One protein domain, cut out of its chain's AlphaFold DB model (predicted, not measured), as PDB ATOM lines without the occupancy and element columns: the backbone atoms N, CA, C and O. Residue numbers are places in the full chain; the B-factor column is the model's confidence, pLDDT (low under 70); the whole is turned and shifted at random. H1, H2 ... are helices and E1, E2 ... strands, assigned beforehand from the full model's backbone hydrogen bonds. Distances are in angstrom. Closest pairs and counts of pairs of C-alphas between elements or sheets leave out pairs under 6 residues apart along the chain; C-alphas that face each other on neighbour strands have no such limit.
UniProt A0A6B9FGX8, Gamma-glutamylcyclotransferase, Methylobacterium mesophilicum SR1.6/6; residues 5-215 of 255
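AT A GLANCE: This is residues 5 to 215 of the 255 residues of the protein "Gamma-glutamylcyclotransferase" of Methylobacterium mesophilicum SR1.6/6 (UniProt A0A6B9FGX8). A strongly twisted, curled six-strand sheet makes one end of the domain; the hairpin of E3 and E4 packs beside it on E8, and H3, H4 and H5 cluster toward the other end, where H7 lies farthest out. H2 stands beside the sheet near its E6 edge. The 211 printed residues have seven named helices and eight named strands, in the order E1 H1 E2 E3 E4 E5 H2 E6 E7 E8 H3 H4 H5 H6 H7, with under half of the residues in them. The larger sheet runs E6 E8 E1 E5 E2 E7, mixed; the class is mixed, helices and strands. The whole is compact, with a radius of gyration of the C-alphas of 16.3 A and spans of 53 by 38 by 31 A.

IN THESE COORDINATES: E1, residues 5 to 8, begins at C-alpha 5 at (70.480, -10.246, 42.795). H1 is residues 15 to 19, E2 29 to 33, E3 40 to 47, 18.6 A long and bending by 53 degrees at residue 43, and E4 51 to 57, 17.3 A. E5, residues 68 to 75, is 20.3 A long; H2 is 77 to 86, 14.8 A, E6 90 to 95, E7 100 to 102, and E8 113 to 119, 19.2 A. H3, residues 138 to 149, is 15.8 A long and begins at (62.366, -26.728, 64.722). H4 is 153 to 161, H5 187 to 194, H6 201 to 204, and H7 210 to 215, ending at (69.138, -36.571, 78.247).

HOW THE PARTS SIT: E8 and E1 are parallel, N 7 to O 115 at 2.8 A. The other neighbours are antiparallel: E1 and E5, N 6 to O 73 at 2.9 A; E5 and E2, N 31 to O 70 at 2.9 A; E2 and E7, N 32 to O 101 at 2.8 A; E6 and E8, N 93 to O 116 at 2.8 A. E1, H1, E2 and E5, H2, E6 are split strand-helix-strand units, two same-way strands with a helix between in the chain and other strands between in the sheet, each with a right-handed crossover. H2 is only just at the sheet's level, at a height of 3.5 A. The hairpin E3 and E4 has N 42 and O 55 at 2.9 A; the closest C-alphas of E4 and E8, Leu 56 and Val 118, are 5.4 A apart. H3 and H4 only graze the larger sheet. H3 touches H4 with residues 145 to 149 alone, at a steep tilt of 46 degrees, opposite ways, the closest C-alphas being those of Ala 148 and Ala 156, 4.7 A. H3 touches H5 with residues 142 to 146 alone, about perpendicular at 85 degrees, the closest C-alphas being those of Val 145 and Ala 190, 6.2 A. H1 and H3 are close but not clearly touching, as are H5 and H6; H7 is apart from H6. In H1, H3, H4, H5 and H7 every O i to N i+4 pair is within hydrogen-bond range, in H2 4 of 6; H6 is too short for such a pair.

THE WHOLE: The C-alphas of Ala 110 and Ile 215, the two farthest apart, are 53.9 A apart. The printed part has no cut. The links E8 to H3 and H4 to H5 are long. Residues 122 to 125, 176 to 177 and 179 to 184 have pLDDT under 70.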
ATOM      1  N   PHE A   5      71.649  -9.581  42.243       94.31
ATOM      2  CA  PHE A   5      70.480 -10.246  42.795       94.31
ATOM      3  C   PHE A   5      70.938 -11.426  43.641       94.31
ATOM      4  O   PHE A   5      71.935 -12.073  43.324       94.31
ATOM      5  N   ILE A   6      70.194 -11.744  44.695       95.31
ATOM      6  CA  ILE A   6      70.416 -12.949  45.494       95.31
ATOM      7  C   ILE A   6      69.235 -13.891  45.304       95.31
ATOM      8  O   ILE A   6      68.083 -13.479  45.394       95.31
ATOM      9  N   PHE A   7      69.540 -15.164  45.074       96.88
ATOM     10  CA  PHE A   7      68.625 -16.288  45.164       96.88
ATOM     11  C   PHE A   7      68.821 -16.995  46.514       96.88
ATOM     12  O   PHE A   7      69.782 -17.750  46.715       96.88
ATOM     13  N   GLY A   8      67.910 -16.730  47.453       96.06
ATOM     14  CA  GLY A   8      67.891 -17.331  48.785       96.06
ATOM     15  C   GLY A   8      66.957 -18.541  48.853       96.06
ATOM     16  O   GLY A   8      65.774 -18.420  48.559       96.06
ATOM     17  N   TYR A   9      67.461 -19.700  49.280       95.94
ATOM     18  CA  TYR A   9      66.722 -20.979  49.260       95.94
ATOM     19  C   TYR A   9      66.443 -21.586  50.648       95.94
ATOM     20  O   TYR A   9      65.901 -22.688  50.745       95.94
ATOM     21  N   GLY A  10      66.860 -20.916  51.721       93.38
ATOM     22  CA  GLY A  10      66.645 -21.354  53.103       93.38
ATOM     23  C   GLY A  10      65.875 -20.309  53.899       93.38
ATOM     24  O   GLY A  10      64.869 -19.785  53.436       93.38
ATOM     25  N   SER A  11      66.398 -19.927  55.066       90.25
ATOM     26  CA  SER A  11      65.778 -18.892  55.913       90.25
ATOM     27  C   SER A  11      65.542 -17.538  55.217       90.25
ATOM     28  O   SER A  11      64.687 -16.776  55.651       90.25
ATOM     29  N   LEU A  12      66.267 -17.237  54.133       92.38
ATOM     30  CA  LEU A  12      66.089 -16.033  53.306       92.38
ATOM     31  C   LEU A  12      64.795 -16.022  52.471       92.38
ATOM     32  O   LEU A  12      64.413 -14.972  51.954       92.38
ATOM     33  N   ILE A  13      64.107 -17.165  52.361       92.62
ATOM     34  CA  ILE A  13      62.747 -17.229  51.810       92.62
ATOM     35  C   ILE A  13      61.798 -16.402  52.694       92.62
ATOM     36  O   ILE A  13      60.932 -15.696  52.182       92.62
ATOM     37  N   ASN A  14      62.000 -16.433  54.014       89.94
ATOM     38  CA  ASN A  14      61.212 -15.665  54.966       89.94
ATOM     39  C   ASN A  14      61.495 -14.165  54.834       89.94
ATOM     40  O   ASN A  14      62.618 -13.707  55.066       89.94
ATOM     41  N   THR A  15      60.457 -13.396  54.501       86.50
ATOM     42  CA  THR A  15      60.568 -11.948  54.275       86.50
ATOM     43  C   THR A  15      61.098 -11.210  55.499       86.50
ATOM     44  O   THR A  15      62.022 -10.416  55.368       86.50
ATOM     45  N   HIS A  16      60.608 -11.527  56.700       84.69
ATOM     46  CA  HIS A  16      61.057 -10.862  57.922       84.69
ATOM     47  C   HIS A  16      62.552 -11.081  58.175       84.69
ATOM     48  O   HIS A  16      63.276 -10.138  58.493       84.69
ATOM     49  N   LEU A  17      63.038 -12.314  57.998       83.88
ATOM     50  CA  LEU A  17      64.459 -12.615  58.170       83.88
ATOM     51  C   LEU A  17      65.320 -12.001  57.070       83.88
ATOM     52  O   LEU A  17      66.456 -11.623  57.348       83.88
ATOM     53  N   ARG A  18      64.824 -11.921  55.834       86.50
ATOM     54  CA  ARG A  18      65.514 -11.234  54.735       86.50
ATOM     55  C   ARG A  18      65.658  -9.741  55.034       86.50
ATOM     56  O   ARG A  18      66.770  -9.223  54.978       86.50
ATOM     57  N   ASP A  19      64.569  -9.090  55.431       84.62
ATOM     58  CA  ASP A  19      64.536  -7.652  55.708       84.62
ATOM     59  C   ASP A  19      65.424  -7.266  56.901       84.62
ATOM     60  O   ASP A  19      65.978  -6.178  56.913       84.62
ATOM     61  N   HIS A  20      65.662  -8.167  57.862       81.25
ATOM     62  CA  HIS A  20      66.619  -7.934  58.957       81.25
ATOM     63  C   HIS A  20      68.085  -7.821  58.509       81.25
ATOM     64  O   HIS A  20      68.928  -7.386  59.289       81.25
ATOM     65  N   THR A  21      68.421  -8.282  57.303       78.75
ATOM     66  CA  THR A  21      69.796  -8.226  56.761       78.75
ATOM     67  C   THR A  21      69.999  -7.071  55.795       78.75
ATOM     68  O   THR A  21      71.135  -6.690  55.539       78.75
ATOM     69  N   SER A  22      68.908  -6.515  55.280       77.38
ATOM     70  CA  SER A  22      68.921  -5.388  54.359       77.38
ATOM     71  C   SER A  22      68.626  -4.089  55.100       77.38
ATOM     72  O   SER A  22      67.848  -4.072  56.054       77.38
ATOM     73  N   ALA A  23      69.187  -2.973  54.639       71.19
ATOM     74  CA  ALA A  23      68.813  -1.659  55.158       71.19
ATOM     75  C   ALA A  23      67.379  -1.253  54.760       71.19
ATOM     76  O   ALA A  23      66.762  -0.414  55.420       71.19
ATOM     77  N   THR A  24      66.845  -1.838  53.682       72.00
ATOM     78  CA  THR A  24      65.499  -1.553  53.162       72.00
ATOM     79  C   THR A  24      64.695  -2.837  52.932       72.00
ATOM     80  O   THR A  24      65.275  -3.842  52.518       72.00
ATOM     81  N   PRO A  25      63.368  -2.847  53.179       75.94
ATOM     82  CA  PRO A  25      62.538  -4.015  52.893       75.94
ATOM     83  C   PRO A  25      62.628  -4.418  51.420       75.94
ATOM     84  O   PRO A  25      62.423  -3.578  50.538       75.94
ATOM     85  N   ILE A  26      62.907  -5.695  51.148       76.25
ATOM     86  CA  ILE A  26      63.120  -6.174  49.778       76.25
ATOM     87  C   ILE A  26      61.966  -7.076  49.349       76.25
ATOM     88  O   ILE A  26      61.743  -8.150  49.918       76.25
ATOM     89  N   ALA A  27      61.254  -6.668  48.296       81.94
ATOM     90  CA  ALA A  27      60.264  -7.515  47.645       81.94
ATOM     91  C   ALA A  27      60.959  -8.683  46.933       81.94
ATOM     92  O   ALA A  27      61.829  -8.487  46.083       81.94
ATOM     93  N   GLY A  28      60.574  -9.903  47.301       89.25
ATOM     94  CA  GLY A  28      61.132 -11.124  46.745       89.25
ATOM     95  C   GLY A  28      60.234 -11.756  45.685       89.25
ATOM     96  O   GLY A  28      59.035 -11.925  45.911       89.25
ATOM     97  N   ILE A  29      60.828 -12.151  44.562       92.88
ATOM     98  CA  ILE A  29      60.193 -12.921  43.490       92.88
ATOM     99  C   ILE A  29      60.356 -14.412  43.825       92.88
ATOM    100  O   ILE A  29      61.495 -14.889  43.862       92.88
ATOM    101  N   PRO A  30      59.275 -15.175  44.076       95.44
ATOM    102  CA  PRO A  30      59.391 -16.616  44.276       95.44
ATOM    103  C   PRO A  30      59.859 -17.275  42.978       95.44
ATOM    104  O   PRO A  30      59.324 -17.005  41.898       95.44
ATOM    105  N   ALA A  31      60.872 -18.126  43.087       96.44
ATOM    106  CA  ALA A  31      61.553 -18.715  41.949       96.44
ATOM    107  C   ALA A  31      62.031 -20.146  42.248       96.44
ATOM    108  O   ALA A  31      62.167 -20.555  43.403       96.44
ATOM    109  N   ARG A  32      62.315 -20.909  41.196       97.12
ATOM    110  CA  ARG A  32      62.967 -22.219  41.258       97.12
ATOM    111  C   ARG A  32      64.328 -22.137  40.594       97.12
ATOM    112  O   ARG A  32      64.462 -21.582  39.510       97.12
ATOM    113  N   LEU A  33      65.317 -22.731  41.239       97.56
ATOM    114  CA  LEU A  33      66.595 -23.065  40.635       97.56
ATOM    115  C   LEU A  33      66.482 -24.444  39.983       97.56
ATOM    116  O   LEU A  33      66.026 -25.397  40.621       97.56
ATOM    117  N   SER A  34      66.881 -24.539  38.719       97.06
ATOM    118  CA  SER A  34      66.805 -25.756  37.914       97.06
ATOM    119  C   SER A  34      67.657 -26.888  38.493       97.06
ATOM    120  O   SER A  34      68.768 -26.677  38.985       97.06
ATOM    121  N   ALA A  35      67.163 -28.120  38.355       96.25
ATOM    122  CA  ALA A  35      67.902 -29.334  38.695       96.25
ATOM    123  C   ALA A  35      69.194 -29.498  37.863       96.25
ATOM    124  O   ALA A  35      70.125 -30.188  38.286       96.25
ATOM    125  N   GLU A  36      69.279 -28.858  36.693       96.19
ATOM    126  CA  GLU A  36      70.469 -28.859  35.830       96.19
ATOM    127  C   GLU A  36      71.637 -28.063  36.420       96.19
ATOM    128  O   GLU A  36      72.792 -28.330  36.085       96.19
ATOM    129  N   PHE A  37      71.367 -27.159  37.369       95.75
ATOM    130  CA  PHE A  37      72.413 -26.435  38.088       95.75
ATOM    131  C   PHE A  37      73.322 -27.384  38.893       95.75
ATOM    132  O   PHE A  37      74.439 -27.022  39.267       95.75
ATOM    133  N   GLY A  38      72.879 -28.627  39.132       94.56
ATOM    134  CA  GLY A  38      73.717 -29.701  39.668       94.56
ATOM    135  C   GLY A  38      73.789 -29.751  41.194       94.56
ATOM    136  O   GLY A  38      74.652 -30.434  41.751       94.56
ATOM    137  N   TYR A  39      72.888 -29.039  41.871       94.75
ATOM    138  CA  TYR A  39      72.760 -29.031  43.325       94.75
ATOM    139  C   TYR A  39      71.358 -29.458  43.749       94.75
ATOM    140  O   TYR A  39      70.404 -29.372  42.984       94.75
ATOM    141  N   LEU A  40      71.250 -29.888  44.999       95.44
ATOM    142  CA  LEU A  40      69.989 -30.080  45.704       95.44
ATOM    143  C   LEU A  40      70.082 -29.431  47.087       95.44
ATOM    144  O   LEU A  40      71.176 -29.303  47.653       95.44
ATOM    145  N   ARG A  41      68.936 -29.018  47.631       97.06
ATOM    146  CA  ARG A  41      68.842 -28.437  48.972       97.06
ATOM    147  C   ARG A  41      68.816 -29.544  50.019       97.06
ATOM    148  O   ARG A  41      68.030 -30.479  49.913       97.06
ATOM    149  N   ALA A  42      69.655 -29.432  51.043       96.62
ATOM    150  CA  ALA A  42      69.736 -30.439  52.092       96.62
ATOM    151  C   ALA A  42      70.121 -29.867  53.459       96.62
ATOM    152  O   ALA A  42      70.760 -28.818  53.561       96.62
ATOM    153  N   TRP A  43      69.793 -30.603  54.519       97.12
ATOM    154  CA  TRP A  43      70.228 -30.322  55.887       97.12
ATOM    155  C   TRP A  43      71.668 -30.785  56.136       97.12
ATOM    156  O   TRP A  43      71.915 -31.871  56.666       97.12
ATOM    157  N   VAL A  44      72.642 -29.973  55.723       94.19
ATOM    158  CA  VAL A  44      74.055 -30.401  55.687       94.19
ATOM    159  C   VAL A  44      75.053 -29.400  56.240       94.19
ATOM    160  O   VAL A  44      76.212 -29.762  56.411       94.19
ATOM    161  N   PHE A  45      74.644 -28.166  56.533       94.56
ATOM    162  CA  PHE A  45      75.571 -27.149  57.018       94.56
ATOM    163  C   PHE A  45      75.539 -27.049  58.544       94.56
ATOM    164  O   PHE A  45      74.613 -26.494  59.125       94.56
ATOM    165  N   ARG A  46      76.558 -27.579  59.218       93.25
ATOM    166  CA  ARG A  46      76.744 -27.480  60.669       93.25
ATOM    167  C   ARG A  46      77.250 -26.093  61.047       93.25
ATOM    168  O   ARG A  46      78.446 -25.794  60.962       93.25
ATOM    169  N   CYS A  47      76.327 -25.259  61.505       89.69
ATOM    170  CA  CYS A  47      76.617 -23.912  61.963       89.69
ATOM    171  C   CYS A  47      77.488 -23.932  63.227       89.69
ATOM    172  O   CYS A  47      77.233 -24.737  64.129       89.69
ATOM    173  N   PRO A  48      78.439 -22.990  63.372       86.25
ATOM    174  CA  PRO A  48      79.245 -22.847  64.588       86.25
ATOM    175  C   PRO A  48      78.427 -22.691  65.880       86.25
ATOM    176  O   PRO A  48      78.897 -23.039  66.958       86.25
ATOM    177  N   SER A  49      77.184 -22.214  65.780       86.06
ATOM    178  CA  SER A  49      76.236 -22.092  66.893       86.06
ATOM    179  C   SER A  49      75.573 -23.412  67.325       86.06
ATOM    180  O   SER A  49      74.696 -23.394  68.187       86.06
ATOM    181  N   GLY A  50      75.993 -24.558  66.780       91.31
ATOM    182  CA  GLY A  50      75.628 -25.881  67.303       91.31
ATOM    183  C   GLY A  50      74.292 -26.419  66.794       91.31
ATOM    184  O   GLY A  50      73.507 -26.974  67.563       91.31
ATOM    185  N   PHE A  51      74.003 -26.223  65.507       94.25
ATOM    186  CA  PHE A  51      72.862 -26.834  64.824       94.25
ATOM    187  C   PHE A  51      73.156 -27.022  63.326       94.25
ATOM    188  O   PHE A  51      74.138 -26.477  62.820       94.25
ATOM    189  N   THR A  52      72.319 -27.779  62.618       96.25
ATOM    190  CA  THR A  52      72.426 -27.980  61.166       96.25
ATOM    191  C   THR A  52      71.409 -27.118  60.411       96.25
ATOM    192  O   THR A  52      70.205 -27.223  60.633       96.25
ATOM    193  N   ALA A  53      71.904 -26.270  59.511       95.75
ATOM    194  CA  ALA A  53      71.146 -25.433  58.587       95.75
ATOM    195  C   ALA A  53      71.078 -26.040  57.174       95.75
ATOM    196  O   ALA A  53      71.724 -27.047  56.858       95.75
ATOM    197  N   LEU A  54      70.299 -25.382  56.313       96.62
ATOM    198  CA  LEU A  54      70.161 -25.734  54.903       96.62
ATOM    199  C   LEU A  54      71.400 -25.339  54.107       96.62
ATOM    200  O   LEU A  54      71.912 -24.236  54.250       96.62
ATOM    201  N   GLY A  55      71.832 -26.206  53.204       95.38
ATOM    202  CA  GLY A  55      72.859 -25.902  52.219       95.38
ATOM    203  C   GLY A  55      72.554 -26.549  50.876       95.38
ATOM    204  O   GLY A  55      71.828 -27.541  50.802       95.38
ATOM    205  N   LEU A  56      73.127 -25.991  49.814       95.06
ATOM    206  CA  LEU A  56      73.188 -26.651  48.516       95.06
ATOM    207  C   LEU A  56      74.367 -27.617  48.493       95.06
ATOM    208  O   LEU A  56      75.509 -27.217  48.698       95.06
ATOM    209  N   ARG A  57      74.112 -28.891  48.200       93.19
ATOM    210  CA  ARG A  57      75.179 -29.868  47.963       93.19
ATOM    211  C   ARG A  57      74.981 -30.584  46.641       93.19
ATOM    212  O   ARG A  57      73.873 -30.650  46.115       93.19
ATOM    213  N   ARG A  58      76.066 -31.148  46.120       93.00
ATOM    214  CA  ARG A  58      75.988 -32.037  44.960       93.00
ATOM    215  C   ARG A  58      75.261 -33.340  45.337       93.00
ATOM    216  O   ARG A  58      75.354 -33.770  46.499       93.00
ATOM    217  N   PRO A  59      74.552 -33.969  44.387       93.38
ATOM    218  CA  PRO A  59      73.952 -35.281  44.602       93.38
ATOM    219  C   PRO A  59      75.025 -36.323  44.927       93.38
ATOM    220  O   PRO A  59      76.123 -36.317  44.358       93.38
ATOM    221  N   ARG A  60      74.714 -37.227  45.856       92.44
ATOM    222  CA  ARG A  60      75.544 -38.407  46.129       92.44
ATOM    223  C   ARG A  60      75.312 -39.457  45.038       92.44
ATOM    224  O   ARG A  60      74.368 -39.379  44.256       92.44
ATOM    225  N   ARG A  61      76.174 -40.477  44.974       92.31
ATOM    226  CA  ARG A  61      76.000 -41.579  44.014       92.31
ATOM    227  C   ARG A  61      74.622 -42.229  44.205       92.31
ATOM    228  O   ARG A  61      74.350 -42.756  45.277       92.31
ATOM    229  N   GLY A  62      73.813 -42.232  43.146       90.62
ATOM    230  CA  GLY A  62      72.458 -42.795  43.149       90.62
ATOM    231  C   GLY A  62      71.351 -41.804  43.524       90.62
ATOM    232  O   GLY A  62      70.189 -42.192  43.530       90.62
ATOM    233  N   GLU A  63      71.687 -40.546  43.808       93.06
ATOM    234  CA  GLU A  63      70.725 -39.480  44.084       93.06
ATOM    235  C   GLU A  63      70.475 -38.645  42.822       93.06
ATOM    236  O   GLU A  63      71.404 -38.359  42.062       93.06
ATOM    237  N   ALA A  64      69.221 -38.261  42.597       90.19
ATOM    238  CA  ALA A  64      68.855 -37.356  41.515       90.19
ATOM    239  C   ALA A  64      69.077 -35.895  41.934       90.19
ATOM    240  O   ALA A  64      68.979 -35.551  43.112       90.19
ATOM    241  N   THR A  65      69.351 -35.022  40.966       89.88
ATOM    242  CA  THR A  65      69.206 -33.580  41.190       89.88
ATOM    243  C   THR A  65      67.725 -33.219  41.276       89.88
ATOM    244  O   THR A  65      66.867 -33.925  40.743       89.88
ATOM    245  N   MET A  66      67.416 -32.128  41.971       93.06
ATOM    246  CA  MET A  66      66.049 -31.658  42.190       93.06
ATOM    247  C   MET A  66      65.991 -30.155  41.942       93.06
ATOM    248  O   MET A  66      67.004 -29.467  42.080       93.06
ATOM    249  N   THR A  67      64.814 -29.645  41.590       96.06
ATOM    250  CA  THR A  67      64.578 -28.203  41.623       96.06
ATOM    251  C   THR A  67      64.710 -27.703  43.056       96.06
ATOM    252  O   THR A  67      64.407 -28.417  44.011       96.06
ATOM    253  N   VAL A  68      65.181 -26.470  43.221       97.75
ATOM    254  CA  VAL A  68      65.274 -25.839  44.539       97.75
ATOM    255  C   VAL A  68      64.417 -24.590  44.545       97.75
ATOM    256  O   VAL A  68      64.716 -23.626  43.850       97.75
ATOM    257  N   ASN A  69      63.366 -24.583  45.357       97.69
ATOM    258  CA  ASN A  69      62.583 -23.380  45.626       97.69
ATOM    259  C   ASN A  69      63.427 -22.327  46.347       97.69
ATOM    260  O   ASN A  69      64.164 -22.641  47.284       97.69
ATOM    261  N   GLY A  70      63.246 -21.068  45.986       96.69
ATOM    262  CA  GLY A  70      63.862 -19.945  46.664       96.69
ATOM    263  C   GLY A  70      63.206 -18.627  46.295       96.69
ATOM    264  O   GLY A  70      62.206 -18.560  45.589       96.69
ATOM    265  N   VAL A  71      63.759 -17.548  46.808       95.56
ATOM    266  CA  VAL A  71      63.278 -16.204  46.525       95.56
ATOM    267  C   VAL A  71      64.430 -15.426  45.933       95.56
ATOM    268  O   VAL A  71      65.521 -15.393  46.502       95.56
ATOM    269  N   MET A  72      64.177 -14.815  44.785       94.50
ATOM    270  CA  MET A  72      65.113 -13.929  44.123       94.50
ATOM    271  C   MET A  72      64.775 -12.484  44.464       94.50
ATOM    272  O   MET A  72      63.615 -12.077  44.395       94.50
ATOM    273  N   TYR A  73      65.777 -11.696  44.821       92.69
ATOM    274  CA  TYR A  73      65.573 -10.306  45.199       92.69
ATOM    275  C   TYR A  73      66.799  -9.451  44.859       92.69
ATOM    276  O   TYR A  73      67.920  -9.969  44.856       92.69
ATOM    277  N   PRO A  74      66.609  -8.163  44.518       91.88
ATOM    278  CA  PRO A  74      67.720  -7.260  44.253       91.88
ATOM    279  C   PRO A  74      68.508  -6.987  45.532       91.88
ATOM    280  O   PRO A  74      67.941  -6.983  46.622       91.88
ATOM    281  N   VAL A  75      69.802  -6.724  45.396       89.62
ATOM    282  CA  VAL A  75      70.654  -6.328  46.517       89.62
ATOM    283  C   VAL A  75      71.528  -5.152  46.110       89.62
ATOM    284  O   VAL A  75      72.110  -5.135  45.023       89.62
ATOM    285  N   ASP A  76      71.613  -4.154  46.985       86.12
ATOM    286  CA  ASP A  76      72.534  -3.047  46.781       86.12
ATOM    287  C   ASP A  76      73.972  -3.497  47.076       86.12
ATOM    288  O   ASP A  76      74.199  -4.310  47.977       86.12
ATOM    289  N   PRO A  77      74.988  -2.948  46.386       82.06
ATOM    290  CA  PRO A  77      76.382  -3.339  46.609       82.06
ATOM    291  C   PRO A  77      76.845  -3.217  48.070       82.06
ATOM    292  O   PRO A  77      77.699  -3.986  48.509       82.06
ATOM    293  N   ALA A  78      76.285  -2.267  48.829       80.50
ATOM    294  CA  ALA A  78      76.578  -2.089  50.250       80.50
ATOM    295  C   ALA A  78      75.984  -3.211  51.124       80.50
ATOM    296  O   ALA A  78      76.649  -3.682  52.046       80.50
ATOM    297  N   ASP A  79      74.775  -3.678  50.798       84.81
ATOM    298  CA  ASP A  79      74.084  -4.744  51.531       84.81
ATOM    299  C   ASP A  79      74.633  -6.129  51.171       84.81
ATOM    300  O   ASP A  79      74.592  -7.050  51.986       84.81
ATOM    301  N   LEU A  80      75.224  -6.285  49.983       87.69
ATOM    302  CA  LEU A  80      75.818  -7.549  49.549       87.69
ATOM    303  C   LEU A  80      76.908  -8.042  50.520       87.69
ATOM    304  O   LEU A  80      76.960  -9.228  50.836       87.69
ATOM    305  N   ALA A  81      77.716  -7.130  51.070       88.06
ATOM    306  CA  ALA A  81      78.695  -7.461  52.105       88.06
ATOM    307  C   ALA A  81      78.037  -7.893  53.431       88.06
ATOM    308  O   ALA A  81      78.569  -8.751  54.136       88.06
ATOM    309  N   ALA A  82      76.870  -7.336  53.775       89.88
ATOM    310  CA  ALA A  82      76.112  -7.748  54.955       89.88
ATOM    311  C   ALA A  82      75.533  -9.163  54.788       89.88
ATOM    312  O   ALA A  82      75.583  -9.961  55.728       89.88
ATOM    313  N   PHE A  83      75.062  -9.511  53.586       90.69
ATOM    314  CA  PHE A  83      74.670 -10.885  53.261       90.69
ATOM    315  C   PHE A  83      75.860 -11.848  53.314       90.69
ATOM    316  O   PHE A  83      75.732 -12.917  53.907       90.69
ATOM    317  N   ASP A  84      77.027 -11.459  52.795       91.62
ATOM    318  CA  ASP A  84      78.241 -12.283  52.882       91.62
ATOM    319  C   ASP A  84      78.649 -12.549  54.349       91.62
ATOM    320  O   ASP A  84      79.046 -13.663  54.693       91.62
ATOM    321  N   LEU A  85      78.505 -11.559  55.241       89.25
ATOM    322  CA  LEU A  85      78.758 -11.722  56.680       89.25
ATOM    323  C   LEU A  85      77.720 -12.615  57.370       89.25
ATOM    324  O   LEU A  85      78.075 -13.412  58.240       89.25
ATOM    325  N   ARG A  86      76.440 -12.484  57.005       88.75
ATOM    326  CA  ARG A  86      75.361 -13.332  57.529       88.75
ATOM    327  C   ARG A  86      75.564 -14.792  57.138       88.75
ATOM    328  O   ARG A  86      75.403 -15.676  57.976       88.75
ATOM    329  N   GLU A  87      75.896 -15.036  55.877       90.44
ATOM    330  CA  GLU A  87      76.066 -16.369  55.299       90.44
ATOM    331  C   GLU A  87      77.503 -16.892  55.512       90.44
ATOM    332  O   GLU A  87      78.069 -17.597  54.676       90.44
ATOM    333  N   ALA A  88      78.115 -16.557  56.656       87.56
ATOM    334  CA  ALA A  88      79.453 -17.008  57.019       87.56
ATOM    335  C   ALA A  88      79.561 -18.546  56.982       87.56
ATOM    336  O   ALA A  88      78.791 -19.266  57.620       87.56
ATOM    337  N   GLY A  89      80.557 -19.044  56.245       88.75
ATOM    338  CA  GLY A  89      80.755 -20.473  55.962       88.75
ATOM    339  C   GLY A  89      80.126 -20.945  54.644       88.75
ATOM    340  O   GLY A  89      80.323 -22.096  54.245       88.75
ATOM    341  N   TYR A  90      79.440 -20.053  53.931       92.69
ATOM    342  CA  TYR A  90      79.054 -20.229  52.538       92.69
ATOM    343  C   TYR A  90      79.938 -19.363  51.639       92.69
ATOM    344  O   TYR A  90      80.466 -18.327  52.041       92.69
ATOM    345  N   ARG A  91      80.077 -19.785  50.385       93.06
ATOM    346  CA  ARG A  91      80.652 -18.999  49.299       93.06
ATOM    347  C   ARG A  91      79.557 -18.577  48.337       93.06
ATOM    348  O   ARG A  91      78.650 -19.351  48.023       93.06
ATOM    349  N   ARG A  92      79.682 -17.362  47.820       94.12
ATOM    350  CA  ARG A  92      78.792 -16.853  46.786       94.12
ATOM    351  C   ARG A  92      79.136 -17.483  45.433       94.12
ATOM    352  O   ARG A  92      80.305 -17.583  45.066       94.12
ATOM    353  N   VAL A  93      78.122 -17.928  44.700       95.50
ATOM    354  CA  VAL A  93      78.249 -18.608  43.403       95.50
ATOM    355  C   VAL A  93      77.319 -17.937  42.399       95.50
ATOM    356  O   VAL A  93      76.153 -17.723  42.737       95.50
ATOM    357  N   PRO A  94      77.800 -17.585  41.193       96.81
ATOM    358  CA  PRO A  94      76.941 -17.008  40.173       96.81
ATOM    359  C   PRO A  94      75.998 -18.076  39.613       96.81
ATOM    360  O   PRO A  94      76.400 -19.221  39.389       96.81
ATOM    361  N   VAL A  95      74.751 -17.691  39.371       96.75
ATOM    362  CA  VAL A  95      73.713 -18.536  38.783       96.75
ATOM    363  C   VAL A  95      73.323 -17.951  37.422       96.75
ATOM    364  O   VAL A  95      72.954 -16.776  37.364       96.75
ATOM    365  N   PRO A  96      73.402 -18.726  36.324       95.12
ATOM    366  CA  PRO A  96      72.892 -18.284  35.029       95.12
ATOM    367  C   PRO A  96      71.383 -18.019  35.095       95.12
ATOM    368  O   PRO A  96      70.651 -18.783  35.723       95.12
ATOM    369  N   ILE A  97      70.907 -16.960  34.438       92.75
ATOM    370  CA  ILE A  97      69.483 -16.582  34.450       92.75
ATOM    371  C   ILE A  97      68.593 -17.700  33.892       92.75
ATOM    372  O   ILE A  97      67.488 -17.908  34.376       92.75
ATOM    373  N   GLU A  98      69.104 -18.480  32.939       94.19
ATOM    374  CA  GLU A  98      68.417 -19.611  32.309       94.19
ATOM    375  C   GLU A  98      68.185 -20.776  33.281       94.19
ATOM    376  O   GLU A  98      67.380 -21.663  33.011       94.19
ATOM    377  N   GLN A  99      68.895 -20.785  34.413       96.38
ATOM    378  CA  GLN A  99      68.726 -21.770  35.480       96.38
ATOM    379  C   GLN A  99      67.685 -21.328  36.517       96.38
ATOM    380  O   GLN A  99      67.432 -22.078  37.458       96.38
ATOM    381  N   ILE A 100      67.091 -20.139  36.372       95.88
ATOM    382  CA  ILE A 100      66.058 -19.618  37.265       95.88
ATOM    383  C   ILE A 100      64.715 -19.566  36.536       95.88
ATOM    384  O   ILE A 100      64.588 -19.007  35.451       95.88
ATOM    385  N   GLU A 101      63.683 -20.097  37.182       94.44
ATOM    386  CA  GLU A 101      62.293 -20.022  36.740       94.44
ATOM    387  C   GLU A 101      61.483 -19.201  37.753       94.44
ATOM    388  O   GLU A 101      61.465 -19.526  38.939       94.44
ATOM    389  N   ALA A 102      60.795 -18.142  37.317       92.88
ATOM    390  CA  ALA A 102      59.847 -17.438  38.180       92.88
ATOM    391  C   ALA A 102      58.596 -18.299  38.409       92.88
ATOM    392  O   ALA A 102      57.987 -18.782  37.460       92.88
ATOM    393  N   VAL A 103      58.166 -18.427  39.665       90.25
ATOM    394  CA  VAL A 103      56.948 -19.178  40.046       90.25
ATOM    395  C   VAL A 103      55.721 -18.255  40.128       90.25
ATOM    396  O   VAL A 103      54.608 -18.686  40.415       90.25
ATOM    397  N   SER A 104      55.903 -16.961  39.862       86.69
ATOM    398  CA  SER A 104      54.839 -15.954  39.881       86.69
ATOM    399  C   SER A 104      54.704 -15.245  38.535       86.69
ATOM    400  O   SER A 104      55.490 -15.455  37.619       86.69
ATOM    401  N   TRP A 105      53.715 -14.354  38.434       83.56
ATOM    402  CA  TRP A 105      53.516 -13.479  37.274       83.56
ATOM    403  C   TRP A 105      54.629 -12.432  37.088       83.56
ATOM    404  O   TRP A 105      54.671 -11.770  36.053       83.56
ATOM    405  N   GLN A 106      55.497 -12.237  38.088       83.94
ATOM    406  CA  GLN A 106      56.579 -11.258  38.032       83.94
ATOM    407  C   GLN A 106      57.717 -11.769  37.146       83.94
ATOM    408  O   GLN A 106      58.210 -12.880  37.331       83.94
ATOM    409  N   SER A 107      58.162 -10.936  36.207       83.81
ATOM    410  CA  SER A 107      59.291 -11.262  35.337       83.81
ATOM    411  C   SER A 107      60.618 -11.243  36.098       83.81
ATOM    412  O   SER A 107      60.855 -10.376  36.941       83.81
ATOM    413  N   LEU A 108      61.512 -12.162  35.736       87.62
ATOM    414  CA  LEU A 108      62.911 -12.122  36.161       87.62
ATOM    415  C   LEU A 108      63.626 -10.902  35.536       87.62
ATOM    416  O   LEU A 108      63.210 -10.425  34.473       87.62
ATOM    417  N   PRO A 109      64.693 -10.371  36.162       85.44
ATOM    418  CA  PRO A 109      65.442  -9.255  35.608       85.44
ATOM    419  C   PRO A 109      66.114  -9.662  34.292       85.44
ATOM    420  O   PRO A 109      66.675 -10.747  34.168       85.44
ATOM    421  N   ALA A 110      66.075  -8.765  33.305       83.50
ATOM    422  CA  ALA A 110      66.669  -9.007  31.988       83.50
ATOM    423  C   ALA A 110      68.209  -8.940  31.991       83.50
ATOM    424  O   ALA A 110      68.850  -9.375  31.036       83.50
ATOM    425  N   CYS A 111      68.804  -8.350  33.028       84.81
ATOM    426  CA  CYS A 111      70.244  -8.201  33.193       84.81
ATOM    427  C   CYS A 111      70.628  -8.171  34.680       84.81
ATOM    428  O   CYS A 111      69.782  -7.941  35.543       84.81
ATOM    429  N   GLY A 112      71.915  -8.375  34.959       89.50
ATOM    430  CA  GLY A 112      72.475  -8.417  36.310       89.50
ATOM    431  C   GLY A 112      73.042  -9.789  36.658       89.50
ATOM    432  O   GLY A 112      72.819 -10.769  35.947       89.50
ATOM    433  N   THR A 113      73.806  -9.848  37.744       94.00
ATOM    434  CA  THR A 113      74.381 -11.101  38.237       94.00
ATOM    435  C   THR A 113      73.488 -11.672  39.324       94.00
ATOM    436  O   THR A 113      73.197 -10.994  40.309       94.00
ATOM    437  N   ILE A 114      73.062 -12.923  39.163       95.69
ATOM    438  CA  ILE A 114      72.340 -13.645  40.209       95.69
ATOM    439  C   ILE A 114      73.347 -14.445  41.012       95.69
ATOM    440  O   ILE A 114      74.169 -15.178  40.464       95.69
ATOM    441  N   TRP A 115      73.254 -14.322  42.324       96.75
ATOM    442  CA  TRP A 115      74.114 -14.993  43.272       96.75
ATOM    443  C   TRP A 115      73.313 -15.954  44.132       96.75
ATOM    444  O   TRP A 115      72.212 -15.643  44.572       96.75
ATOM    445  N   THR A 116      73.888 -17.103  44.453       97.06
ATOM    446  CA  THR A 116      73.400 -17.949  45.543       97.06
ATOM    447  C   THR A 116      74.551 -18.329  46.465       97.06
ATOM    448  O   THR A 116      75.719 -18.217  46.092       97.06
ATOM    449  N   TYR A 117      74.234 -18.761  47.679       95.81
ATOM    450  CA  TYR A 117      75.222 -19.139  48.684       95.81
ATOM    451  C   TYR A 117      75.324 -20.657  48.763       95.81
ATOM    452  O   TYR A 117      74.357 -21.335  49.085       95.81
ATOM    453  N   VAL A 118      76.493 -21.219  48.482       94.56
ATOM    454  CA  VAL A 118      76.760 -22.661  48.592       94.56
ATOM    455  C   VAL A 118      77.742 -22.863  49.742       94.56
ATOM    456  O   VAL A 118      78.702 -22.100  49.805       94.56
ATOM    457  N   PRO A 119      77.554 -23.838  50.650       92.44
ATOM    458  CA  PRO A 119      78.552 -24.147  51.671       92.44
ATOM    459  C   PRO A 119      79.962 -24.248  51.072       92.44
ATOM    460  O   PRO A 119      80.146 -24.856  50.015       92.44
ATOM    461  N   ALA A 120      80.944 -23.609  51.705       87.31
ATOM    462  CA  ALA A 120      82.304 -23.566  51.180       87.31
ATOM    463  C   ALA A 120      83.018 -24.931  51.315       87.31
ATOM    464  O   ALA A 120      82.722 -25.717  52.213       87.31
ATOM    465  N   ASP A 121      83.950 -25.239  50.406       70.75
ATOM    466  CA  ASP A 121      84.609 -26.558  50.339       70.75
ATOM    467  C   ASP A 121      85.674 -26.756  51.441       70.75
ATOM    468  O   ASP A 121      85.935 -27.880  51.872       70.75
ATOM    469  N   ASP A 122      86.261 -25.666  51.948       63.78
ATOM    470  CA  ASP A 122      87.115 -25.654  53.148       63.78
ATOM    471  C   ASP A 122      86.318 -25.942  54.429       63.78
ATOM    472  O   ASP A 122      86.873 -26.335  55.457       63.78
ATOM    473  N   ALA A 123      84.994 -25.855  54.334       54.03
ATOM    474  CA  ALA A 123      84.053 -26.199  55.374       54.03
ATOM    475  C   ALA A 123      83.764 -27.712  55.424       54.03
ATOM    476  O   ALA A 123      82.692 -28.113  55.866       54.03
ATOM    477  N   ALA A 124      84.695 -28.584  55.021       55.44
ATOM    478  CA  ALA A 124      84.526 -30.042  55.105       55.44
ATOM    479  C   ALA A 124      84.176 -30.533  56.530       55.44
ATOM    480  O   ALA A 124      83.508 -31.550  56.696       55.44
ATOM    481  N   THR A 125      84.574 -29.790  57.568       61.09
ATOM    482  CA  THR A 125      84.154 -30.011  58.966       61.09
ATOM    483  C   THR A 125      82.715 -29.577  59.255       61.09
ATOM    484  O   THR A 125      82.085 -30.098  60.176       61.09
ATOM    485  N   HIS A 126      82.192 -28.631  58.478       74.31
ATOM    486  CA  HIS A 126      80.844 -28.082  58.586       74.31
ATOM    487  C   HIS A 126      79.844 -28.797  57.671       74.31
ATOM    488  O   HIS A 126      78.664 -28.843  57.997       74.31
ATOM    489  N   LEU A 127      80.284 -29.400  56.567       85.75
ATOM    490  CA  LEU A 127      79.438 -30.184  55.670       85.75
ATOM    491  C   LEU A 127      79.253 -31.616  56.177       85.75
ATOM    492  O   LEU A 127      79.983 -32.534  55.809       85.75
ATOM    493  N   ALA A 128      78.249 -31.822  57.024       89.38
ATOM    494  CA  ALA A 128      77.926 -33.138  57.557       89.38
ATOM    495  C   ALA A 128      76.453 -33.250  57.961       89.38
ATOM    496  O   ALA A 128      75.799 -32.266  58.301       89.38
ATOM    497  N   ALA A 129      75.948 -34.486  57.974       92.31
ATOM    498  CA  ALA A 129      74.583 -34.783  58.402       92.31
ATOM    499  C   ALA A 129      74.321 -34.305  59.841       92.31
ATOM    500  O   ALA A 129      75.245 -34.206  60.661       92.31
ATOM    501  N   ALA A 130      73.053 -34.042  60.160       95.69
ATOM    502  CA  ALA A 130      72.645 -33.703  61.519       95.69
ATOM    503  C   ALA A 130      73.036 -34.799  62.528       95.69
ATOM    504  O   ALA A 130      73.145 -35.981  62.197       95.69
ATOM    505  N   SER A 131      73.290 -34.383  63.765       94.31
ATOM    506  CA  SER A 131      73.756 -35.230  64.872       94.31
ATOM    507  C   SER A 131      73.276 -34.665  66.209       94.31
ATOM    508  O   SER A 131      72.693 -33.585  66.231       94.31
ATOM    509  N   ASP A 132      73.534 -35.328  67.340       91.31
ATOM    510  CA  ASP A 132      73.128 -34.765  68.637       91.31
ATOM    511  C   ASP A 132      73.854 -33.444  68.959       91.31
ATOM    512  O   ASP A 132      73.279 -32.576  69.609       91.31
ATOM    513  N   ASP A 133      75.099 -33.274  68.494       92.12
ATOM    514  CA  ASP A 133      75.861 -32.026  68.661       92.12
ATOM    515  C   ASP A 133      75.397 -30.918  67.698       92.12
ATOM    516  O   ASP A 133      75.552 -29.734  67.993       92.12
ATOM    517  N   PHE A 134      74.814 -31.300  66.558       95.00
ATOM    518  CA  PHE A 134      74.308 -30.390  65.528       95.00
ATOM    519  C   PHE A 134      72.932 -30.873  65.043       95.00
ATOM    520  O   PHE A 134      72.842 -31.484  63.975       95.00
ATOM    521  N   PRO A 135      71.869 -30.690  65.847       96.56
ATOM    522  CA  PRO A 135      70.531 -31.112  65.458       96.56
ATOM    523  C   PRO A 135      69.911 -30.174  64.426       96.56
ATOM    524  O   PRO A 135      70.334 -29.029  64.266       96.56
ATOM    525  N   LEU A 136      68.846 -30.643  63.785       97.25
ATOM    526  CA  LEU A 136      67.876 -29.787  63.113       97.25
ATOM    527  C   LEU A 136      67.074 -29.039  64.183       97.25
ATOM    528  O   LEU A 136      66.547 -29.670  65.101       97.25
ATOM    529  N   LEU A 137      66.991 -27.712  64.091       95.75
ATOM    530  CA  LEU A 137      66.150 -26.917  64.993       95.75
ATOM    531  C   LEU A 137      64.783 -26.705  64.367       95.75
ATOM    532  O   LEU A 137      64.693 -26.233  63.232       95.75
ATOM    533  N   GLN A 138      63.736 -26.982  65.139       95.12
ATOM    534  CA  GLN A 138      62.366 -26.728  64.722       95.12
ATOM    535  C   GLN A 138      62.157 -25.256  64.357       95.12
ATOM    536  O   GLN A 138      61.678 -24.989  63.265       95.12
ATOM    537  N   SER A 139      62.659 -24.315  65.161       92.94
ATOM    538  CA  SER A 139      62.548 -22.873  64.886       92.94
ATOM    539  C   SER A 139      63.162 -22.435  63.546       92.94
ATOM    540  O   SER A 139      62.707 -21.477  62.924       92.94
ATOM    541  N   TYR A 140      64.206 -23.124  63.070       94.50
ATOM    542  CA  TYR A 140      64.813 -22.836  61.767       94.50
ATOM    543  C   TYR A 140      64.019 -23.462  60.612       94.50
ATOM    544  O   TYR A 140      63.901 -22.864  59.538       94.50
ATOM    545  N   ILE A 141      63.476 -24.662  60.835       95.81
ATOM    546  CA  ILE A 141      62.563 -25.314  59.895       95.81
ATOM    547  C   ILE A 141      61.311 -24.451  59.727       95.81
ATOM    548  O   ILE A 141      60.963 -24.133  58.592       95.81
ATOM    549  N   ASP A 142      60.718 -23.993  60.831       93.94
ATOM    550  CA  ASP A 142      59.547 -23.112  60.848       93.94
ATOM    551  C   ASP A 142      59.818 -21.842  60.055       93.94
ATOM    552  O   ASP A 142      59.104 -21.568  59.100       93.94
ATOM    553  N   ALA A 143      60.927 -21.146  60.323       92.62
ATOM    554  CA  ALA A 143      61.287 -19.953  59.563       92.62
ATOM    555  C   ALA A 143      61.292 -20.185  58.040       92.62
ATOM    556  O   ALA A 143      60.835 -19.330  57.282       92.62
ATOM    557  N   THR A 144      61.784 -21.341  57.583       95.06
ATOM    558  CA  THR A 144      61.829 -21.681  56.154       95.06
ATOM    559  C   THR A 144      60.443 -22.041  55.610       95.06
ATOM    560  O   THR A 144      60.053 -21.537  54.557       95.06
ATOM    561  N   VAL A 145      59.691 -22.890  56.317       95.94
ATOM    562  CA  VAL A 145      58.362 -23.364  55.893       95.94
ATOM    563  C   VAL A 145      57.330 -22.240  55.950       95.94
ATOM    564  O   VAL A 145      56.569 -22.072  55.003       95.94
ATOM    565  N   GLU A 146      57.334 -21.419  56.998       93.62
ATOM    566  CA  GLU A 146      56.492 -20.225  57.106       93.62
ATOM    567  C   GLU A 146      56.791 -19.222  55.990       93.62
ATOM    568  O   GLU A 146      55.866 -18.720  55.357       93.62
ATOM    569  N   GLY A 147      58.074 -18.986  55.689       93.62
ATOM    570  CA  GLY A 147      58.455 -18.138  54.560       93.62
ATOM    571  C   GLY A 147      57.956 -18.693  53.225       93.62
ATOM    572  O   GLY A 147      57.519 -17.941  52.362       93.62
ATOM    573  N   ALA A 148      57.983 -20.014  53.046       95.62
ATOM    574  CA  ALA A 148      57.432 -20.651  51.856       95.62
ATOM    575  C   ALA A 148      55.898 -20.545  51.799       95.62
ATOM    576  O   ALA A 148      55.328 -20.346  50.727       95.62
ATOM    577  N   LEU A 149      55.230 -20.617  52.953       95.12
ATOM    578  CA  LEU A 149      53.782 -20.485  53.078       95.12
ATOM    579  C   LEU A 149      53.259 -19.086  52.731       95.12
ATOM    580  O   LEU A 149      52.066 -18.960  52.438       95.12
ATOM    581  N   ASP A 150      54.104 -18.052  52.733       92.94
ATOM    582  CA  ASP A 150      53.753 -16.723  52.209       92.94
ATOM    583  C   ASP A 150      53.499 -16.753  50.689       92.94
ATOM    584  O   ASP A 150      52.748 -15.930  50.166       92.94
ATOM    585  N   TYR A 151      54.069 -17.737  49.986       93.44
ATOM    586  CA  TYR A 151      53.889 -17.959  48.548       93.44
ATOM    587  C   TYR A 151      52.868 -19.062  48.226       93.44
ATOM    588  O   TYR A 151      52.622 -19.356  47.056       93.44
ATOM    589  N   GLY A 152      52.238 -19.648  49.249       94.94
ATOM    590  CA  GLY A 152      51.173 -20.639  49.119       94.94
ATOM    591  C   GLY A 152      51.546 -22.038  49.612       94.94
ATOM    592  O   GLY A 152      52.712 -22.406  49.743       94.94
ATOM    593  N   VAL A 153      50.517 -22.844  49.885       96.38
ATOM    594  CA  VAL A 153      50.666 -24.195  50.456       96.38
ATOM    595  C   VAL A 153      51.399 -25.143  49.508       96.38
ATOM    596  O   VAL A 153      52.234 -25.921  49.959       96.38
ATOM    597  N   ASP A 154      51.137 -25.059  48.202       96.38
ATOM    598  CA  ASP A 154      51.815 -25.907  47.212       96.38
ATOM    599  C   ASP A 154      53.313 -25.583  47.115       96.38
ATOM    600  O   ASP A 154      54.133 -26.487  46.985       96.38
ATOM    601  N   TYR A 155      53.680 -24.309  47.274       96.75
ATOM    602  CA  TYR A 155      55.076 -23.879  47.313       96.75
ATOM    603  C   TYR A 155      55.790 -24.388  48.574       96.75
ATOM    604  O   TYR A 155      56.910 -24.890  48.506       96.75
ATOM    605  N   ALA A 156      55.124 -24.319  49.731       97.38
ATOM    606  CA  ALA A 156      55.636 -24.885  50.977       97.38
ATOM    607  C   ALA A 156      55.768 -26.415  50.924       97.38
ATOM    608  O   ALA A 156      56.754 -26.959  51.425       97.38
ATOM    609  N   ARG A 157      54.819 -27.109  50.278       97.88
ATOM    610  CA  ARG A 157      54.911 -28.552  50.021       97.88
ATOM    611  C   ARG A 157      56.147 -28.876  49.189       97.88
ATOM    612  O   ARG A 157      56.957 -29.684  49.630       97.88
ATOM    613  N   GLU A 158      56.327 -28.201  48.055       97.31
ATOM    614  CA  GLU A 158      57.487 -28.419  47.184       97.31
ATOM    615  C   GLU A 158      58.801 -28.156  47.931       97.31
ATOM    616  O   GLU A 158      59.771 -28.897  47.770       97.31
ATOM    617  N   VAL A 159      58.833 -27.154  48.822       97.88
ATOM    618  CA  VAL A 159      60.010 -26.884  49.658       97.88
ATOM    619  C   VAL A 159      60.391 -28.092  50.514       97.88
ATOM    620  O   VAL A 159      61.578 -28.408  50.618       97.88
ATOM    621  N   ILE A 160      59.413 -28.772  51.109       98.06
ATOM    622  CA  ILE A 160      59.644 -29.956  51.945       98.06
ATOM    623  C   ILE A 160      60.061 -31.150  51.079       98.06
ATOM    624  O   ILE A 160      61.078 -31.777  51.378       98.06
ATOM    625  N   GLU A 161      59.335 -31.407  49.988       97.38
ATOM    626  CA  GLU A 161      59.577 -32.522  49.056       97.38
ATOM    627  C   GLU A 161      60.976 -32.466  48.429       97.38
ATOM    628  O   GLU A 161      61.632 -33.492  48.260       97.38
ATOM    629  N   THR A 162      61.461 -31.260  48.120       96.75
ATOM    630  CA  THR A 162      62.763 -31.020  47.470       96.75
ATOM    631  C   THR A 162      63.923 -30.811  48.446       96.75
ATOM    632  O   THR A 162      65.031 -30.464  48.033       96.75
ATOM    633  N   THR A 163      63.698 -31.004  49.750       97.69
ATOM    634  CA  THR A 163      64.747 -30.894  50.769       97.69
ATOM    635  C   THR A 163      65.195 -32.273  51.235       97.69
ATOM    636  O   THR A 163      64.421 -33.031  51.815       97.69
ATOM    637  N   ALA A 164      66.471 -32.588  51.028       96.62
ATOM    638  CA  ALA A 164      67.077 -33.857  51.417       96.62
ATOM    639  C   ALA A 164      67.728 -33.819  52.816       96.62
ATOM    640  O   ALA A 164      67.867 -32.774  53.453       96.62
ATOM    641  N   ASP A 165      68.194 -34.989  53.265       96.00
ATOM    642  CA  ASP A 165      68.920 -35.199  54.530       96.00
ATOM    643  C   ASP A 165      68.137 -34.822  55.806       96.00
ATOM    644  O   ASP A 165      68.726 -34.442  56.819       96.00
ATOM    645  N   TRP A 166      66.808 -34.979  55.791       97.56
ATOM    646  CA  TRP A 166      66.019 -35.007  57.028       97.56
ATOM    647  C   TRP A 166      66.536 -36.094  57.982       97.56
ATOM    648  O   TRP A 166      67.142 -37.081  57.560       97.56
ATOM    649  N   SER A 167      66.366 -35.878  59.285       96.88
ATOM    650  CA  SER A 167      67.110 -36.630  60.293       96.88
ATOM    651  C   SER A 167      66.352 -36.754  61.614       96.88
ATOM    652  O   SER A 167      65.716 -35.785  62.028       96.88
ATOM    653  N   PRO A 168      66.500 -37.876  62.351       95.62
ATOM    654  CA  PRO A 168      65.919 -38.046  63.687       95.62
ATOM    655  C   PRO A 168      66.661 -37.235  64.765       95.62
ATOM    656  O   PRO A 168      66.323 -37.282  65.950       95.62
ATOM    657  N   TYR A 169      67.742 -36.537  64.399       96.25
ATOM    658  CA  TYR A 169      68.402 -35.549  65.251       96.25
ATOM    659  C   TYR A 169      67.667 -34.215  65.148       96.25
ATOM    660  O   TYR A 169      68.223 -33.222  64.686       96.25
ATOM    661  N   TRP A 170      66.403 -34.212  65.559       96.38
ATOM    662  CA  TRP A 170      65.503 -33.078  65.419       96.38
ATOM    663  C   TRP A 170      65.092 -32.569  66.800       96.38
ATOM    664  O   TRP A 170      64.436 -33.254  67.585       96.38
ATOM    665  N   LEU A 171      65.531 -31.354  67.111       95.31
ATOM    666  CA  LEU A 171      65.260 -30.668  68.362       95.31
ATOM    667  C   LEU A 171      64.084 -29.704  68.175       95.31
ATOM    668  O   LEU A 171      64.177 -28.733  67.423       95.31
ATOM    669  N   ASN A 172      62.993 -29.955  68.896       94.12
ATOM    670  CA  ASN A 172      61.885 -29.020  69.019       94.12
ATOM    671  C   ASN A 172      62.235 -27.938  70.043       94.12
ATOM    672  O   ASN A 172      61.996 -28.098  71.237       94.12
ATOM    673  N   ASP A 173      62.843 -26.850  69.576       91.25
ATOM    674  CA  ASP A 173      63.279 -25.741  70.419       91.25
ATOM    675  C   ASP A 173      62.215 -24.651  70.618       91.25
ATOM    676  O   ASP A 173      62.544 -23.623  71.190       91.25
ATOM    677  N   ARG A 174      60.945 -24.847  70.233       85.06
ATOM    678  CA  ARG A 174      59.901 -23.806  70.372       85.06
ATOM    679  C   ARG A 174      59.668 -23.343  71.821       85.06
ATOM    680  O   ARG A 174      59.489 -22.153  72.056       85.06
ATOM    681  N   GLU A 175      59.703 -24.254  72.800       71.69
ATOM    682  CA  GLU A 175      59.434 -23.932  74.221       71.69
ATOM    683  C   GLU A 175      60.597 -23.212  74.925       71.69
ATOM    684  O   GLU A 175      60.391 -22.419  75.841       71.69
ATOM    685  N   MET A 176      61.830 -23.477  74.494       64.56
ATOM    686  CA  MET A 176      63.039 -22.785  74.947       64.56
ATOM    687  C   MET A 176      63.834 -22.407  73.708       64.56
ATOM    688  O   MET A 176      64.832 -23.055  73.372       64.56
ATOM    689  N   ALA A 177      63.341 -21.380  73.015       60.06
ATOM    690  CA  ALA A 177      63.883 -20.947  71.739       60.06
ATOM    691  C   ALA A 177      65.389 -20.718  71.853       60.06
ATOM    692  O   ALA A 177      65.846 -19.805  72.541       60.06
ATOM    693  N   ARG A 178      66.174 -21.520  71.119       73.25
ATOM    694  CA  ARG A 178      67.588 -21.199  70.864       73.25
ATOM    695  C   ARG A 178      67.715 -19.961  69.969       73.25
ATOM    696  O   ARG A 178      68.798 -19.397  69.843       73.25
ATOM    697  N   ARG A 179      66.596 -19.545  69.367       67.31
ATOM    698  CA  ARG A 179      66.418 -18.352  68.539       67.31
ATOM    699  C   ARG A 179      65.225 -17.522  69.040       67.31
ATOM    700  O   ARG A 179      64.206 -17.461  68.359       67.31
ATOM    701  N   PRO A 180      65.316 -16.893  70.226       61.53
ATOM    702  CA  PRO A 180      64.189 -16.192  70.859       61.53
ATOM    703  C   PRO A 180      63.669 -14.979  70.072       61.53
ATOM    704  O   PRO A 180      62.606 -14.459  70.386       61.53
ATOM    705  N   TRP A 181      64.403 -14.521  69.058       68.12
ATOM    706  CA  TRP A 181      63.995 -13.445  68.152       68.12
ATOM    707  C   TRP A 181      63.137 -13.921  66.963       68.12
ATOM    708  O   TRP A 181      62.758 -13.096  66.139       68.12
ATOM    709  N   ILE A 182      62.840 -15.223  66.837       65.31
ATOM    710  CA  ILE A 182      61.936 -15.761  65.806       65.31
ATOM    711  C   ILE A 182      60.547 -15.968  66.419       65.31
ATOM    712  O   ILE A 182      60.410 -16.675  67.416       65.31
ATOM    713  N   TYR A 183      59.524 -15.358  65.817       67.38
ATOM    714  CA  TYR A 183      58.122 -15.530  66.199       67.38
ATOM    715  C   TYR A 183      57.414 -16.442  65.193       67.38
ATOM    716  O   TYR A 183      57.260 -16.065  64.035       67.38
ATOM    717  N   ASP A 184      56.987 -17.618  65.650       67.50
ATOM    718  CA  ASP A 184      56.320 -18.637  64.833       67.50
ATOM    719  C   ASP A 184      54.795 -18.449  64.913       67.50
ATOM    720  O   ASP A 184      54.148 -18.783  65.912       67.50
ATOM    721  N   ARG A 185      54.217 -17.823  63.880       75.06
ATOM    722  CA  ARG A 185      52.790 -17.455  63.847       75.06
ATOM    723  C   ARG A 185      51.930 -18.597  63.312       75.06
ATOM    724  O   ARG A 185      50.740 -18.654  63.620       75.06
ATOM    725  N   ARG A 186      52.505 -19.465  62.477       83.88
ATOM    726  CA  ARG A 186      51.809 -20.498  61.698       83.88
ATOM    727  C   ARG A 186      52.315 -21.906  62.023       83.88
ATOM    728  O   ARG A 186      52.109 -22.815  61.221       83.88
ATOM    729  N   TYR A 187      52.874 -22.115  63.217       85.81
ATOM    730  CA  TYR A 187      53.407 -23.404  63.678       85.81
ATOM    731  C   TYR A 187      52.468 -24.591  63.432       85.81
ATOM    732  O   TYR A 187      52.926 -25.677  63.089       85.81
ATOM    733  N   ALA A 188      51.151 -24.401  63.583       89.56
ATOM    734  CA  ALA A 188      50.160 -25.455  63.379       89.56
ATOM    735  C   ALA A 188      50.030 -25.859  61.900       89.56
ATOM    736  O   ALA A 188      49.899 -27.042  61.592       89.56
ATOM    737  N   GLU A 189      50.094 -24.892  60.981       93.75
ATOM    738  CA  GLU A 189      50.093 -25.156  59.539       93.75
ATOM    739  C   GLU A 189      51.417 -25.792  59.100       93.75
ATOM    740  O   GLU A 189      51.413 -26.758  58.336       93.75
ATOM    741  N   ALA A 190      52.543 -25.303  59.629       94.00
ATOM    742  CA  ALA A 190      53.854 -25.897  59.389       94.00
ATOM    743  C   ALA A 190      53.903 -27.353  59.887       94.00
ATOM    744  O   ALA A 190      54.320 -28.240  59.147       94.00
ATOM    745  N   ASP A 191      53.407 -27.631  61.094       95.44
ATOM    746  CA  ASP A 191      53.344 -28.984  61.658       95.44
ATOM    747  C   ASP A 191      52.418 -29.914  60.863       95.44
ATOM    748  O   ASP A 191      52.745 -31.088  60.673       95.44
ATOM    749  N   ALA A 192      51.293 -29.411  60.350       96.81
ATOM    750  CA  ALA A 192      50.413 -30.191  59.482       96.81
ATOM    751  C   ALA A 192      51.130 -30.634  58.195       96.81
ATOM    752  O   ALA A 192      51.001 -31.784  57.778       96.81
ATOM    753  N   LEU A 193      51.932 -29.755  57.590       97.62
ATOM    754  CA  LEU A 193      52.725 -30.091  56.407       97.62
ATOM    755  C   LEU A 193      53.871 -31.050  56.741       97.62
ATOM    756  O   LEU A 193      54.016 -32.093  56.110       97.62
ATOM    757  N   LEU A 194      54.655 -30.730  57.768       97.69
ATOM    758  CA  LEU A 194      55.830 -31.506  58.162       97.69
ATOM    759  C   LEU A 194      55.486 -32.922  58.651       97.69
ATOM    760  O   LEU A 194      56.323 -33.809  58.539       97.69
ATOM    761  N   SER A 195      54.280 -33.144  59.180       97.44
ATOM    762  CA  SER A 195      53.805 -34.469  59.611       97.44
ATOM    763  C   SER A 195      53.243 -35.339  58.488       97.44
ATOM    764  O   SER A 195      53.032 -36.530  58.703       97.44
ATOM    765  N   THR A 196      52.978 -34.769  57.310       97.69
ATOM    766  CA  THR A 196      52.278 -35.463  56.216       97.69
ATOM    767  C   THR A 196      53.086 -35.558  54.929       97.69
ATOM    768  O   THR A 196      52.849 -36.468  54.136       97.69
ATOM    769  N   ILE A 197      54.036 -34.649  54.712       98.25
ATOM    770  CA  ILE A 197      54.814 -34.562  53.477       98.25
ATOM    771  C   ILE A 197      56.199 -35.175  53.680       98.25
ATOM    772  O   ILE A 197      56.961 -34.780  54.566       98.25
ATOM    773  N   GLU A 198      56.540 -36.135  52.825       97.31
ATOM    774  CA  GLU A 198      57.875 -36.728  52.784       97.31
ATOM    775  C   GLU A 198      58.890 -35.780  52.120       97.31
ATOM    776  O   GLU A 198      58.517 -35.027  51.221       97.31
ATOM    777  N   PRO A 199      60.173 -35.799  52.536       96.69
ATOM    778  CA  PRO A 199      60.781 -36.750  53.476       96.69
ATOM    779  C   PRO A 199      60.659 -36.356  54.959       96.69
ATOM    780  O   PRO A 199      61.157 -37.074  55.823       96.69
ATOM    781  N   ALA A 200      60.073 -35.196  55.274       97.69
ATOM    782  CA  ALA A 200      60.003 -34.697  56.650       97.69
ATOM    783  C   ALA A 200      59.125 -35.579  57.548       97.69
ATOM    784  O   ALA A 200      59.505 -35.849  58.692       97.69
ATOM    785  N   ALA A 201      57.994 -36.056  57.022       97.56
ATOM    786  CA  ALA A 201      57.023 -36.869  57.749       97.56
ATOM    787  C   ALA A 201      57.653 -38.113  58.392       97.56
ATOM    788  O   ALA A 201      57.376 -38.393  59.560       97.56
ATOM    789  N   SER A 202      58.586 -38.775  57.696       97.75
ATOM    790  CA  SER A 202      59.347 -39.922  58.214       97.75
ATOM    791  C   SER A 202      60.098 -39.658  59.529       97.75
ATOM    792  O   SER A 202      60.364 -40.600  60.270       97.75
ATOM    793  N   TYR A 203      60.447 -38.402  59.829       97.25
ATOM    794  CA  TYR A 203      61.233 -38.018  61.013       97.25
ATOM    795  C   TYR A 203      60.462 -37.121  61.987       97.25
ATOM    796  O   TYR A 203      60.959 -36.789  63.064       97.25
ATOM    797  N   PHE A 204      59.249 -36.701  61.632       96.50
ATOM    798  CA  PHE A 204      58.493 -35.710  62.395       96.50
ATOM    799  C   PHE A 204      58.132 -36.182  63.812       96.50
ATOM    800  O   PHE A 204      58.097 -35.382  64.752       96.50
ATOM    801  N   SER A 205      57.890 -37.482  63.990       94.50
ATOM    802  CA  SER A 205      57.630 -38.081  65.305       94.50
ATOM    803  C   SER A 205      58.881 -38.221  66.178       94.50
ATOM    804  O   SER A 205      58.749 -38.392  67.386       94.50
ATOM    805  N   ASP A 206      60.083 -38.123  65.600       93.38
ATOM    806  CA  ASP A 206      61.353 -38.234  66.334       93.38
ATOM    807  C   ASP A 206      61.771 -36.920  67.009       93.38
ATOM    808  O   ASP A 206      62.771 -36.877  67.734       93.38
ATOM    809  N   ARG A 207      61.015 -35.838  66.778       93.62
ATOM    810  CA  ARG A 207      61.258 -34.521  67.371       93.62
ATOM    811  C   ARG A 207      61.227 -34.599  68.889       93.62
ATOM    812  O   ARG A 207      60.223 -34.976  69.488       93.62
ATOM    813  N   MET A 208      62.310 -34.171  69.527       92.69
ATOM    814  CA  MET A 208      62.406 -34.148  70.987       92.69
ATOM    815  C   MET A 208      62.408 -32.720  71.509       92.69
ATOM    816  O   MET A 208      63.102 -31.860  70.972       92.69
ATOM    817  N   PHE A 209      61.691 -32.484  72.605       91.06
ATOM    818  CA  PHE A 209      61.820 -31.255  73.385       91.06
ATOM    819  C   PHE A 209      63.216 -31.141  74.028       91.06
ATOM    820  O   PHE A 209      63.917 -32.153  74.172       91.06
ATOM    821  N   PRO A 210      63.633 -29.942  74.480       88.38
ATOM    822  CA  PRO A 210      64.996 -29.708  74.957       88.38
ATOM    823  C   PRO A 210      65.418 -30.602  76.128       88.38
ATOM    824  O   PRO A 210      66.564 -31.052  76.166       88.38
ATOM    825  N   GLY A 211      64.502 -30.911  77.052       86.56
ATOM    826  CA  GLY A 211      64.766 -31.806  78.184       86.56
ATOM    827  C   GLY A 211      65.141 -33.227  77.736       86.56
ATOM    828  O   GLY A 211      66.285 -33.642  77.947       86.56
ATOM    829  N   PRO A 212      64.227 -33.968  77.075       87.12
ATOM    830  CA  PRO A 212      64.518 -35.298  76.532       87.12
ATOM    831  C   PRO A 212      65.720 -35.333  75.582       87.12
ATOM    832  O   PRO A 212      66.528 -36.263  75.642       87.12
ATOM    833  N   PHE A 213      65.891 -34.301  74.749       87.06
ATOM    834  CA  PHE A 213      67.031 -34.210  73.841       87.06
ATOM    835  C   PHE A 213      68.363 -34.114  74.605       87.06
ATOM    836  O   PHE A 213      69.324 -34.811  74.277       87.06
ATOM    837  N   SER A 214      68.419 -33.310  75.673       84.12
ATOM    838  CA  SER A 214      69.620 -33.168  76.512       84.12
ATOM    839  C   SER A 214      69.971 -34.470  77.237       84.12
ATOM    840  O   SER A 214      71.142 -34.824  77.352       84.12
ATOM    841  N   ILE A 215      68.961 -35.229  77.673       85.12
ATOM    842  CA  ILE A 215      69.138 -36.571  78.247       85.12
ATOM    843  C   ILE A 215      69.783 -37.500  77.211       85.12
ATOM    844  O   ILE A 215      70.839 -38.072  77.476       85.12
TER     845      ILE A 215